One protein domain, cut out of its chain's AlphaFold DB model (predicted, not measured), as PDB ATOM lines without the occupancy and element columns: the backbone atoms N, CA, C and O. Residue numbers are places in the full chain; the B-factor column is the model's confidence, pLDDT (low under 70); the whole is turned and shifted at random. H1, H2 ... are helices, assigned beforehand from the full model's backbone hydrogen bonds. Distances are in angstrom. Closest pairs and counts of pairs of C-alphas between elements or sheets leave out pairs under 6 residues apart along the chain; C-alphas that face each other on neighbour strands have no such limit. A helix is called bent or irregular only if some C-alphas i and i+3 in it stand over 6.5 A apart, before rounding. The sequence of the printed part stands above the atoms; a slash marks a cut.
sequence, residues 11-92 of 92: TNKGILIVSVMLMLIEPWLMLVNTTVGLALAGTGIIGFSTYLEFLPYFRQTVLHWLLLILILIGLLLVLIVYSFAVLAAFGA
ATOM      1  N   THR A  11     104.431 108.945 147.793       75.75
ATOM      2  CA  THR A  11     104.766 110.019 148.730       75.75
ATOM      3  C   THR A  11     105.379 109.500 150.031       75.75
ATOM      4  O   THR A  11     106.438 109.980 150.417       75.75
ATOM      5  N   ASN A  12     104.801 108.475 150.671       79.31
ATOM      6  CA  ASN A  12     105.347 107.931 151.923       79.31
ATOM      7  C   ASN A  12     106.737 107.320 151.726       79.31
ATOM      8  O   ASN A  12     107.626 107.516 152.550       79.31
ATOM      9  N   LYS A  13     106.962 106.637 150.599       82.38
ATOM     10  CA  LYS A  13     108.297 106.127 150.253       82.38
ATOM     11  C   LYS A  13     109.297 107.264 150.031       82.38
ATOM     12  O   LYS A  13     110.438 107.152 150.463       82.38
ATOM     13  N   GLY A  14     108.861 108.358 149.406       85.31
ATOM     14  CA  GLY A  14     109.667 109.571 149.260       85.31
ATOM     15  C   GLY A  14     110.067 110.172 150.608       85.31
ATOM     16  O   GLY A  14     111.240 110.471 150.804       85.31
ATOM     17  N   ILE A  15     109.128 110.264 151.558       88.31
ATOM     18  CA  ILE A  15     109.397 110.753 152.919       88.31
ATOM     19  C   ILE A  15     110.462 109.892 153.601       88.31
ATOM     20  O   ILE A  15     111.418 110.446 154.139       88.31
ATOM     21  N   LEU A  16     110.356 108.559 153.532       89.25
ATOM     22  CA  LEU A  16     111.374 107.665 154.095       89.25
ATOM     23  C   LEU A  16     112.757 107.938 153.497       89.25
ATOM     24  O   LEU A  16     113.722 108.102 154.237       89.25
ATOM     25  N   ILE A  17     112.849 107.992 152.166       90.25
ATOM     26  CA  ILE A  17     114.123 108.188 151.465       90.25
ATOM     27  C   ILE A  17     114.749 109.522 151.868       90.25
ATOM     28  O   ILE A  17     115.913 109.551 152.252       90.25
ATOM     29  N   VAL A  18     113.976 110.612 151.830       92.25
ATOM     30  CA  VAL A  18     114.462 111.942 152.222       92.25
ATOM     31  C   VAL A  18     114.927 111.931 153.676       92.25
ATOM     32  O   VAL A  18     116.025 112.388 153.962       92.25
ATOM     33  N   SER A  19     114.148 111.340 154.578       92.50
ATOM     34  CA  SER A  19     114.473 111.284 156.009       92.50
ATOM     35  C   SER A  19     115.781 110.549 156.281       92.50
ATOM     36  O   SER A  19     116.626 111.045 157.022       92.50
ATOM     37  N   VAL A  20     115.978 109.394 155.639       91.88
ATOM     38  CA  VAL A  20     117.217 108.613 155.755       91.88
ATOM     39  C   VAL A  20     118.401 109.384 155.174       91.88
ATOM     40  O   VAL A  20     119.465 109.409 155.784       91.88
ATOM     41  N   MET A  21     118.229 110.061 154.036       93.19
ATOM     42  CA  MET A  21     119.292 110.893 153.460       93.19
ATOM     43  C   MET A  21     119.683 112.039 154.398       93.19
ATOM     44  O   MET A  21     120.869 112.280 154.594       93.19
ATOM     45  N   LEU A  22     118.709 112.708 155.024       92.50
ATOM     46  CA  LEU A  22     118.982 113.772 155.993       92.50
ATOM     47  C   LEU A  22     119.770 113.260 157.205       92.50
ATOM     48  O   LEU A  22     120.735 113.904 157.607       92.50
ATOM     49  N   MET A  23     119.413 112.086 157.732       91.19
ATOM     50  CA  MET A  23     120.139 111.437 158.833       91.19
ATOM     51  C   MET A  23     121.570 111.038 158.459       91.19
ATOM     52  O   MET A  23     122.469 111.113 159.284       91.19
ATOM     53  N   LEU A  24     121.802 110.604 157.218       91.50
ATOM     54  CA  LEU A  24     123.141 110.217 156.766       91.50
ATOM     55  C   LEU A  24     124.054 111.426 156.539       91.50
ATOM     56  O   LEU A  24     125.262 111.333 156.742       91.50
ATOM     57  N   ILE A  25     123.489 112.547 156.090       92.69
ATOM     58  CA  ILE A  25     124.248 113.758 155.756       92.69
ATOM     59  C   ILE A  25     124.513 114.615 157.006       92.69
ATOM     60  O   ILE A  25     125.520 115.321 157.056       92.69
ATOM     61  N   GLU A  26     123.644 114.551 158.017       93.00
ATOM     62  CA  GLU A  26     123.720 115.371 159.234       93.00
ATOM     63  C   GLU A  26     125.118 115.430 159.878       93.00
ATOM     64  O   GLU A  26     125.610 116.549 160.063       93.00
ATOM     65  N   PRO A  27     125.811 114.311 160.153       90.56
ATOM     66  CA  PRO A  27     127.113 114.355 160.826       90.56
ATOM     67  C   PRO A  27     128.200 115.071 160.035       90.56
ATOM     68  O   PRO A  27     129.080 115.711 160.603       90.56
ATOM     69  N   TRP A  28     128.127 114.998 158.707       92.12
ATOM     70  CA  TRP A  28     129.063 115.683 157.822       92.12
ATOM     71  C   TRP A  28     128.818 117.186 157.820       92.12
ATOM     72  O   TRP A  28     129.758 117.974 157.800       92.12
ATOM     73  N   LEU A  29     127.551 117.598 157.879       91.31
ATOM     74  CA  LEU A  29     127.204 119.011 157.980       91.31
ATOM     75  C   LEU A  29     127.471 119.578 159.371       91.31
ATOM     76  O   LEU A  29     127.790 120.760 159.464       91.31
ATOM     77  N   MET A  30     127.437 118.761 160.427       90.00
ATOM     78  CA  MET A  30     127.882 119.177 161.759       90.00
ATOM     79  C   MET A  30     129.348 119.626 161.790       90.00
ATOM     80  O   MET A  30     129.659 120.527 162.567       90.00
ATOM     81  N   LEU A  31     130.216 119.054 160.941       88.81
ATOM     82  CA  LEU A  31     131.622 119.470 160.817       88.81
ATOM     83  C   LEU A  31     131.760 120.909 160.299       88.81
ATOM     84  O   LEU A  31     132.704 121.606 160.652       88.81
ATOM     85  N   VAL A  32     130.821 121.356 159.460       89.81
ATOM     86  CA  VAL A  32     130.837 122.699 158.858       89.81
ATOM     87  C   VAL A  32     130.036 123.689 159.701       89.81
ATOM     88  O   VAL A  32     130.465 124.816 159.935       89.81
ATOM     89  N   ASN A  33     128.842 123.287 160.140       89.94
ATOM     90  CA  ASN A  33     127.951 124.084 160.968       89.94
ATOM     91  C   ASN A  33     127.068 123.176 161.832       89.94
ATOM     92  O   ASN A  33     126.093 122.581 161.364       89.94
ATOM     93  N   THR A  34     127.361 123.144 163.130       87.25
ATOM     94  CA  THR A  34     126.647 122.321 164.113       87.25
ATOM     95  C   THR A  34     125.147 122.620 164.169       87.25
ATOM     96  O   THR A  34     124.348 121.703 164.337       87.25
ATOM     97  N   THR A  35     124.739 123.877 163.972       89.69
ATOM     98  CA  THR A  35     123.319 124.275 164.008       89.69
ATOM     99  C   THR A  35     122.549 123.671 162.837       89.69
ATOM    100  O   THR A  35     121.450 123.150 163.018       89.69
ATOM    101  N   VAL A  36     123.138 123.701 161.636       87.94
ATOM    102  CA  VAL A  36     122.537 123.098 160.439       87.94
ATOM    103  C   VAL A  36     122.493 121.580 160.579       87.94
ATOM    104  O   VAL A  36     121.448 120.988 160.328       87.94
ATOM    105  N   GLY A  37     123.579 120.956 161.046       87.50
ATOM    106  CA  GLY A  37     123.615 119.517 161.312       87.50
ATOM    107  C   GLY A  37     122.494 119.071 162.257       87.50
ATOM    108  O   GLY A  37     121.685 118.223 161.889       87.50
ATOM    109  N   LEU A  38     122.346 119.725 163.414       85.88
ATOM    110  CA  LEU A  38     121.269 119.433 164.372       85.88
ATOM    111  C   LEU A  38     119.865 119.607 163.776       85.88
ATOM    112  O   LEU A  38     118.981 118.784 164.020       85.88
ATOM    113  N   ALA A  39     119.648 120.657 162.978       89.88
ATOM    114  CA  ALA A  39     118.363 120.881 162.318       89.88
ATOM    115  C   ALA A  39     118.019 119.750 161.333       89.88
ATOM    116  O   ALA A  39     116.860 119.331 161.246       89.88
ATOM    117  N   LEU A  40     119.013 119.215 160.620       89.81
ATOM    118  CA  LEU A  40     118.820 118.102 159.692       89.81
ATOM    119  C   LEU A  40     118.588 116.771 160.407       89.81
ATOM    120  O   LEU A  40     117.701 116.036 159.976       89.81
ATOM    121  N   ALA A  41     119.277 116.498 161.523       87.44
ATOM    122  CA  ALA A  41     118.960 115.358 162.393       87.44
ATOM    123  C   ALA A  41     117.493 115.400 162.830       87.44
ATOM    124  O   ALA A  41     116.759 114.428 162.650       87.44
ATOM    125  N   GLY A  42     117.046 116.546 163.356       88.44
ATOM    126  CA  GLY A  42     115.665 116.727 163.803       88.44
ATOM    127  C   GLY A  42     114.663 116.517 162.669       88.44
ATOM    128  O   GLY A  42     113.701 115.764 162.817       88.44
ATOM    129  N   THR A  43     114.921 117.115 161.506       92.00
ATOM    130  CA  THR A  43     114.051 116.985 160.327       92.00
ATOM    131  C   THR A  43     114.006 115.544 159.810       92.00
ATOM    132  O   THR A  43     112.932 115.040 159.482       92.00
ATOM    133  N   GLY A  44     115.149 114.855 159.786       91.75
ATOM    134  CA  GLY A  44     115.239 113.442 159.433       91.75
ATOM    135  C   GLY A  44     114.419 112.574 160.384       91.75
ATOM    136  O   GLY A  44     113.596 111.782 159.928       91.75
ATOM    137  N   ILE A  45     114.583 112.749 161.699       91.62
ATOM    138  CA  ILE A  45     113.853 111.975 162.717       91.62
ATOM    139  C   ILE A  45     112.347 112.194 162.597       91.62
ATOM    140  O   ILE A  45     111.602 111.216 162.596       91.62
ATOM    141  N   ILE A  46     111.901 113.441 162.429       91.69
ATOM    142  CA  ILE A  46     110.478 113.769 162.260       91.69
ATOM    143  C   ILE A  46     109.918 113.124 160.988       91.69
ATOM    144  O   ILE A  46     108.828 112.552 161.001       91.69
ATOM    145  N   GLY A  47     110.645 113.183 159.873       90.81
ATOM    146  CA  GLY A  47     110.200 112.552 158.632       90.81
ATOM    147  C   GLY A  47     110.128 111.025 158.751       90.81
ATOM    148  O   GLY A  47     109.169 110.403 158.287       90.81
ATOM    149  N   PHE A  48     111.087 110.411 159.446       90.62
ATOM    150  CA  PHE A  48     111.095 108.970 159.688       90.62
ATOM    151  C   PHE A  48     109.984 108.537 160.654       90.62
ATOM    152  O   PHE A  48     109.314 107.535 160.398       90.62
ATOM    153  N   SER A  49     109.723 109.296 161.722       89.56
ATOM    154  CA  SER A  49     108.605 109.024 162.632       89.56
ATOM    155  C   SER A  49     107.271 109.145 161.905       89.56
ATOM    156  O   SER A  49     106.445 108.242 161.995       89.56
ATOM    157  N   THR A  50     107.113 110.184 161.081       88.75
ATOM    158  CA  THR A  50     105.938 110.386 160.225       88.75
ATOM    159  C   THR A  50     105.716 109.175 159.321       88.75
ATOM    160  O   THR A  50     104.612 108.642 159.239       88.75
ATOM    161  N   TYR A  51     106.774 108.678 158.674       88.62
ATOM    162  CA  TYR A  51     106.701 107.466 157.861       88.62
ATOM    163  C   TYR A  51     106.223 106.243 158.655       88.62
ATOM    164  O   TYR A  51     105.346 105.507 158.187       88.62
ATOM    165  N   LEU A  52     106.788 106.020 159.844       87.19
ATOM    166  CA  LEU A  52     106.428 104.887 160.693       87.19
ATOM    167  C   LEU A  52     104.991 104.982 161.212       87.19
ATOM    168  O   LEU A  52     104.303 103.967 161.273       87.19
ATOM    169  N   GLU A  53     104.498 106.174 161.530       84.81
ATOM    170  CA  GLU A  53     103.109 106.380 161.959       84.81
ATOM    171  C   GLU A  53     102.096 106.026 160.861       84.81
ATOM    172  O   GLU A  53     101.004 105.527 161.149       84.81
ATOM    173  N   PHE A  54     102.461 106.217 159.591       84.81
ATOM    174  CA  PHE A  54     101.625 105.816 158.460       84.81
ATOM    175  C   PHE A  54     101.635 104.306 158.179       84.81
ATOM    176  O   PHE A  54     100.831 103.839 157.366       84.81
ATOM    177  N   LEU A  55     102.498 103.518 158.831       82.44
ATOM    178  CA  LEU A  55     102.467 102.064 158.693       82.44
ATOM    179  C   LEU A  55     101.266 101.480 159.459       82.44
ATOM    180  O   LEU A  55     101.143 101.681 160.670       82.44
ATOM    181  N   PRO A  56     100.418 100.660 158.803       78.88
ATOM    182  CA  PRO A  56      99.246 100.063 159.440       78.88
ATOM    183  C   PRO A  56      99.571  99.220 160.675       78.88
ATOM    184  O   PRO A  56      98.711  99.062 161.529       78.88
ATOM    185  N   TYR A  57     100.790  98.680 160.768       81.69
ATOM    186  CA  TYR A  57     101.259  97.868 161.895       81.69
ATOM    187  C   TYR A  57     101.222  98.627 163.223       81.69
ATOM    188  O   TYR A  57     100.667  98.147 164.209       81.69
ATOM    189  N   PHE A  58     101.776  99.842 163.239       82.00
ATOM    190  CA  PHE A  58     101.999 100.592 164.472       82.00
ATOM    191  C   PHE A  58     100.728 101.247 165.029       82.00
ATOM    192  O   PHE A  58     100.713 101.685 166.175       82.00
ATOM    193  N   ARG A  59      99.637 101.256 164.251       77.94
ATOM    194  CA  ARG A  59      98.342 101.843 164.629       77.94
ATOM    195  C   ARG A  59      97.358 100.858 165.272       77.94
ATOM    196  O   ARG A  59      96.250 101.260 165.608       77.94
ATOM    197  N   GLN A  60      97.718  99.580 165.412       80.44
ATOM    198  CA  GLN A  60      96.761  98.536 165.810       80.44
ATOM    199  C   GLN A  60      96.541  98.451 167.319       80.44
ATOM    200  O   GLN A  60      95.408  98.292 167.763       80.44
ATOM    201  N   THR A  61      97.610  98.518 168.114       88.19
ATOM    202  CA  THR A  61      97.526  98.364 169.573       88.19
ATOM    203  C   THR A  61      98.580  99.206 170.286       88.19
ATOM    204  O   THR A  61      99.599  99.577 169.705       88.19
ATOM    205  N   VAL A  62      98.363  99.451 171.583       86.00
ATOM    206  CA  VAL A  62      99.296 100.191 172.453       86.00
ATOM    207  C   VAL A  62     100.691  99.552 172.477       86.00
ATOM    208  O   VAL A  62     101.690 100.263 172.476       86.00
ATOM    209  N   LEU A  63     100.782  98.217 172.427       88.56
ATOM    210  CA  LEU A  63     102.064  97.503 172.354       88.56
ATOM    211  C   LEU A  63     102.841  97.827 171.073       88.56
ATOM    212  O   LEU A  63     104.050  98.037 171.127       88.56
ATOM    213  N   HIS A  64     102.160  97.905 169.930       86.94
ATOM    214  CA  HIS A  64     102.809  98.300 168.683       86.94
ATOM    215  C   HIS A  64     103.248  99.766 168.725       86.94
ATOM    216  O   HIS A  64     104.335 100.091 168.261       86.94
ATOM    217  N   TRP A  65     102.467 100.643 169.351       85.75
ATOM    218  CA  TRP A  65     102.878 102.031 169.558       85.75
ATOM    219  C   TRP A  65     104.124 102.151 170.457       85.75
ATOM    220  O   TRP A  65     105.049 102.897 170.141       85.75
ATOM    221  N   LEU A  66     104.221 101.342 171.518       90.00
ATOM    222  CA  LEU A  66     105.434 101.239 172.343       90.00
ATOM    223  C   LEU A  66     106.638 100.717 171.543       90.00
ATOM    224  O   LEU A  66     107.747 101.219 171.715       90.00
ATOM    225  N   LEU A  67     106.429  99.753 170.640       90.31
ATOM    226  CA  LEU A  67     107.474  99.287 169.722       90.31
ATOM    227  C   LEU A  67     107.939 100.397 168.772       90.31
ATOM    228  O   LEU A  67     109.137 100.505 168.526       90.31
ATOM    229  N   LEU A  68     107.035 101.245 168.270       89.44
ATOM    230  CA  LEU A  68     107.399 102.409 167.451       89.44
ATOM    231  C   LEU A  68     108.308 103.364 168.231       89.44
ATOM    232  O   LEU A  68     109.348 103.770 167.717       89.44
ATOM    233  N   ILE A  69     107.962 103.669 169.483       90.00
ATOM    234  CA  ILE A  69     108.799 104.505 170.356       90.00
ATOM    235  C   ILE A  69     110.165 103.856 170.572       90.00
ATOM    236  O   ILE A  69     111.186 104.532 170.459       90.00
ATOM    237  N   LEU A  70     110.206 102.548 170.830       92.94
ATOM    238  CA  LEU A  70     111.457 101.819 171.023       92.94
ATOM    239  C   LEU A  70     112.351 101.876 169.774       92.94
ATOM    240  O   LEU A  70     113.558 102.078 169.895       92.94
ATOM    241  N   ILE A  71     111.763 101.751 168.581       91.38
ATOM    242  CA  ILE A  71     112.476 101.888 167.303       91.38
ATOM    243  C   ILE A  71     113.032 103.305 167.143       91.38
ATOM    244  O   ILE A  71     114.189 103.453 166.757       91.38
ATOM    245  N   LEU A  72     112.249 104.340 167.462       91.50
ATOM    246  CA  LEU A  72     112.706 105.731 167.384       91.50
ATOM    247  C   LEU A  72     113.840 106.022 168.373       91.50
ATOM    248  O   LEU A  72     114.815 106.667 167.999       91.50
ATOM    249  N   ILE A  73     113.759 105.506 169.602       92.94
ATOM    250  CA  ILE A  73     114.840 105.622 170.593       92.94
ATOM    251  C   ILE A  73     116.098 104.904 170.093       92.94
ATOM    252  O   ILE A  73     117.188 105.468 170.148       92.94
ATOM    253  N   GLY A  74     115.957 103.682 169.572       93.50
ATOM    254  CA  GLY A  74     117.075 102.927 169.007       93.50
ATOM    255  C   GLY A  74     117.739 103.661 167.842       93.50
ATOM    256  O   GLY A  74     118.963 103.767 167.796       93.50
ATOM    257  N   LEU A  75     116.941 104.233 166.941       91.88
ATOM    258  CA  LEU A  75     117.432 105.041 165.829       91.88
ATOM    259  C   LEU A  75     118.183 106.282 166.319       91.88
ATOM    260  O   LEU A  75     119.247 106.594 165.795       91.88
ATOM    261  N   LEU A  76     117.660 106.959 167.341       91.56
ATOM    262  CA  LEU A  76     118.280 108.145 167.924       91.56
ATOM    263  C   LEU A  76     119.634 107.814 168.567       91.56
ATOM    264  O   LEU A  76     120.591 108.562 168.388       91.56
ATOM    265  N   LEU A  77     119.753 106.668 169.243       94.00
ATOM    266  CA  LEU A  77     121.033 106.188 169.774       94.00
ATOM    267  C   LEU A  77     122.042 105.891 168.660       94.00
ATOM    268  O   LEU A  77     123.202 106.285 168.771       94.00
ATOM    269  N   VAL A  78     121.611 105.233 167.580       93.00
ATOM    270  CA  VAL A  78     122.471 104.975 166.413       93.00
ATOM    271  C   VAL A  78     122.931 106.283 165.781       93.00
ATOM    272  O   VAL A  78     124.112 106.407 165.466       93.00
ATOM    273  N   LEU A  79     122.032 107.260 165.642       91.06
ATOM    274  CA  LEU A  79     122.356 108.571 165.092       91.06
ATOM    275  C   LEU A  79     123.406 109.274 165.955       91.06
ATOM    276  O   LEU A  79     124.442 109.658 165.438       91.06
ATOM    277  N   ILE A  80     123.209 109.326 167.276       91.44
ATOM    278  CA  ILE A  80     124.180 109.899 168.219       91.44
ATOM    279  C   ILE A  80     125.556 109.246 168.050       91.44
ATOM    280  O   ILE A  80     126.553 109.945 167.876       91.44
ATOM    281  N   VAL A  81     125.621 107.912 168.081       94.62
ATOM    282  CA  VAL A  81     126.888 107.178 167.925       94.62
ATOM    283  C   VAL A  81     127.534 107.488 166.575       94.62
ATOM    284  O   VAL A  81     128.746 107.690 166.513       94.62
ATOM    285  N   TYR A  82     126.738 107.560 165.509       91.69
ATOM    286  CA  TYR A  82     127.219 107.894 164.175       91.69
ATOM    287  C   TYR A  82     127.774 109.324 164.111       91.69
ATOM    288  O   TYR A  82     128.900 109.511 163.647       91.69
ATOM    289  N   SER A  83     127.056 110.313 164.651       90.62
ATOM    290  CA  SER A  83     127.496 111.711 164.696       90.62
ATOM    291  C   SER A  83     128.795 111.863 165.481       90.62
ATOM    292  O   SER A  83     129.745 112.477 164.994       90.62
ATOM    293  N   PHE A  84     128.894 111.231 166.654       91.62
ATOM    294  CA  PHE A  84     130.129 111.223 167.442       91.62
ATOM    295  C   PHE A  84     131.288 110.538 166.715       91.62
ATOM    296  O   PHE A  84     132.406 111.042 166.766       91.62
ATOM    297  N   ALA A  85     131.048 109.422 166.022       93.12
ATOM    298  CA  ALA A  85     132.087 108.724 165.267       93.12
ATOM    299  C   ALA A  85     132.645 109.589 164.125       93.12
ATOM    300  O   ALA A  85     133.859 109.642 163.937       93.12
ATOM    301  N   VAL A  86     131.781 110.298 163.394       93.19
ATOM    302  CA  VAL A  86     132.199 111.213 162.319       93.19
ATOM    303  C   VAL A  86     132.966 112.406 162.886       93.19
ATOM    304  O   VAL A  86     134.050 112.713 162.394       93.19
ATOM    305  N   LEU A  87     132.466 113.038 163.950       89.56
ATOM    306  CA  LEU A  87     133.162 114.147 164.610       89.56
ATOM    307  C   LEU A  87     134.530 113.720 165.161       89.56
ATOM    308  O   LEU A  87     135.504 114.447 165.002       89.56
ATOM    309  N   ALA A  88     134.637 112.533 165.759       91.69
ATOM    310  CA  ALA A  88     135.903 112.020 166.280       91.69
ATOM    311  C   ALA A  88     136.913 111.677 165.172       91.69
ATOM    312  O   ALA A  88     138.114 111.847 165.365       91.69
ATOM    313  N   ALA A  89     136.443 111.185 164.024       91.81
ATOM    314  CA  ALA A  89     137.306 110.789 162.913       91.81
ATOM    315  C   ALA A  89     137.734 111.965 162.018       91.81
ATOM    316  O   ALA A  89     138.814 111.910 161.432       91.81
ATOM    317  N   PHE A  90     136.899 113.002 161.894       90.81
ATOM    318  CA  PHE A  90     137.068 114.063 160.891       90.81
ATOM    319  C   PHE A  90     136.976 115.495 161.441       90.81
ATOM    320  O   PHE A  90     137.161 116.435 160.678       90.81
ATOM    321  N   GLY A  91     136.672 115.686 162.728       74.56
ATOM    322  CA  GLY A  91     136.497 117.004 163.357       74.56
ATOM    323  C   GLY A  91     137.767 117.639 163.930       74.56
ATOM    324  O   GLY A  91     137.644 118.511 164.790       74.56
ATOM    325  N   ALA A  92     138.951 117.180 163.507       58.94
ATOM    326  CA  ALA A  92     140.254 117.735 163.891       58.94
ATOM    327  C   ALA A  92     140.668 118.912 162.995       58.94
ATOM    328  O   ALA A  92     140.465 118.813 161.764       58.94
TER     329      ALA A  92
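Overview. This is residues 11 to 92 of the 92 residues of an uncharacterized protein of Lactiplantibacillus garii (UniProt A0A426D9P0). A long helix, H3, runs the length of an elongated three-helix bundle, with a hairpin of H1 and H2 packed along one side of it. The bundle is up and down, each helix running against the one before it, but H3 is only partly covered: H2 meets it with residues 45 to 52 and H1 with residues 23 to 31, while the beginning of H1 splays away. The 82 printed residues hold three named helices, H1, H2 and H3 in that order, and no named strand; the class is all helix. The whole is only just compact, close to loose, with a radius of gyration of the C-alphas of 14.1 A, and spans 47 by 25 by 16 A.

Arrangement. H3, residues 62 to 90, touches H2, residues 34 to 53, through residues 68 to 76 alone; the closest C-alphas, those of Ser 49 and Leu 72, are 7.1 A apart. These two form a helical hairpin, opposite ways at a shallow tilt of 26 degrees. H3 touches H1, residues 11 to 32, with residues 79 to 90 alone; the closest C-alphas, of Pro 27 and Ser 83, are 4.7 A apart. H1 and H3 run the same way at a shallow tilt of 32 degrees, only just short of steep. H1 and H2 form another helical hairpin and touch, closest at the C-alphas of Ser 19 and Gly 44, 4.1 A apart; they run opposite ways at a shallow tilt of 21 degrees. The helix packing is mostly aligned, with shallow tilts. Every O i to N i+4 pair is within hydrogen-bond range in H2 and H3, and 14 of 18 in H1.

Along the chain. H3 is 41.9 A long and ends at C-alpha 90 (137.068, 114.063, 160.891). H2 is 28.5 A long. H1 is 30.7 A long and begins at C-alpha 11 (104.766, 110.019, 148.730); it has a kink of 41 degrees near residue 26 and is irregular, with C-alphas 24 and 27 at 7.0 A.

Size, cuts and confidence. The two farthest C-alphas, of Gln 60 and Ala 92, are 47.6 A apart. The printed part has no cut. The link from H1 to H2 is tight, that from H2 to H3 short. Mean pLDDT of the printed part is 88.6; residue 92 is under 70.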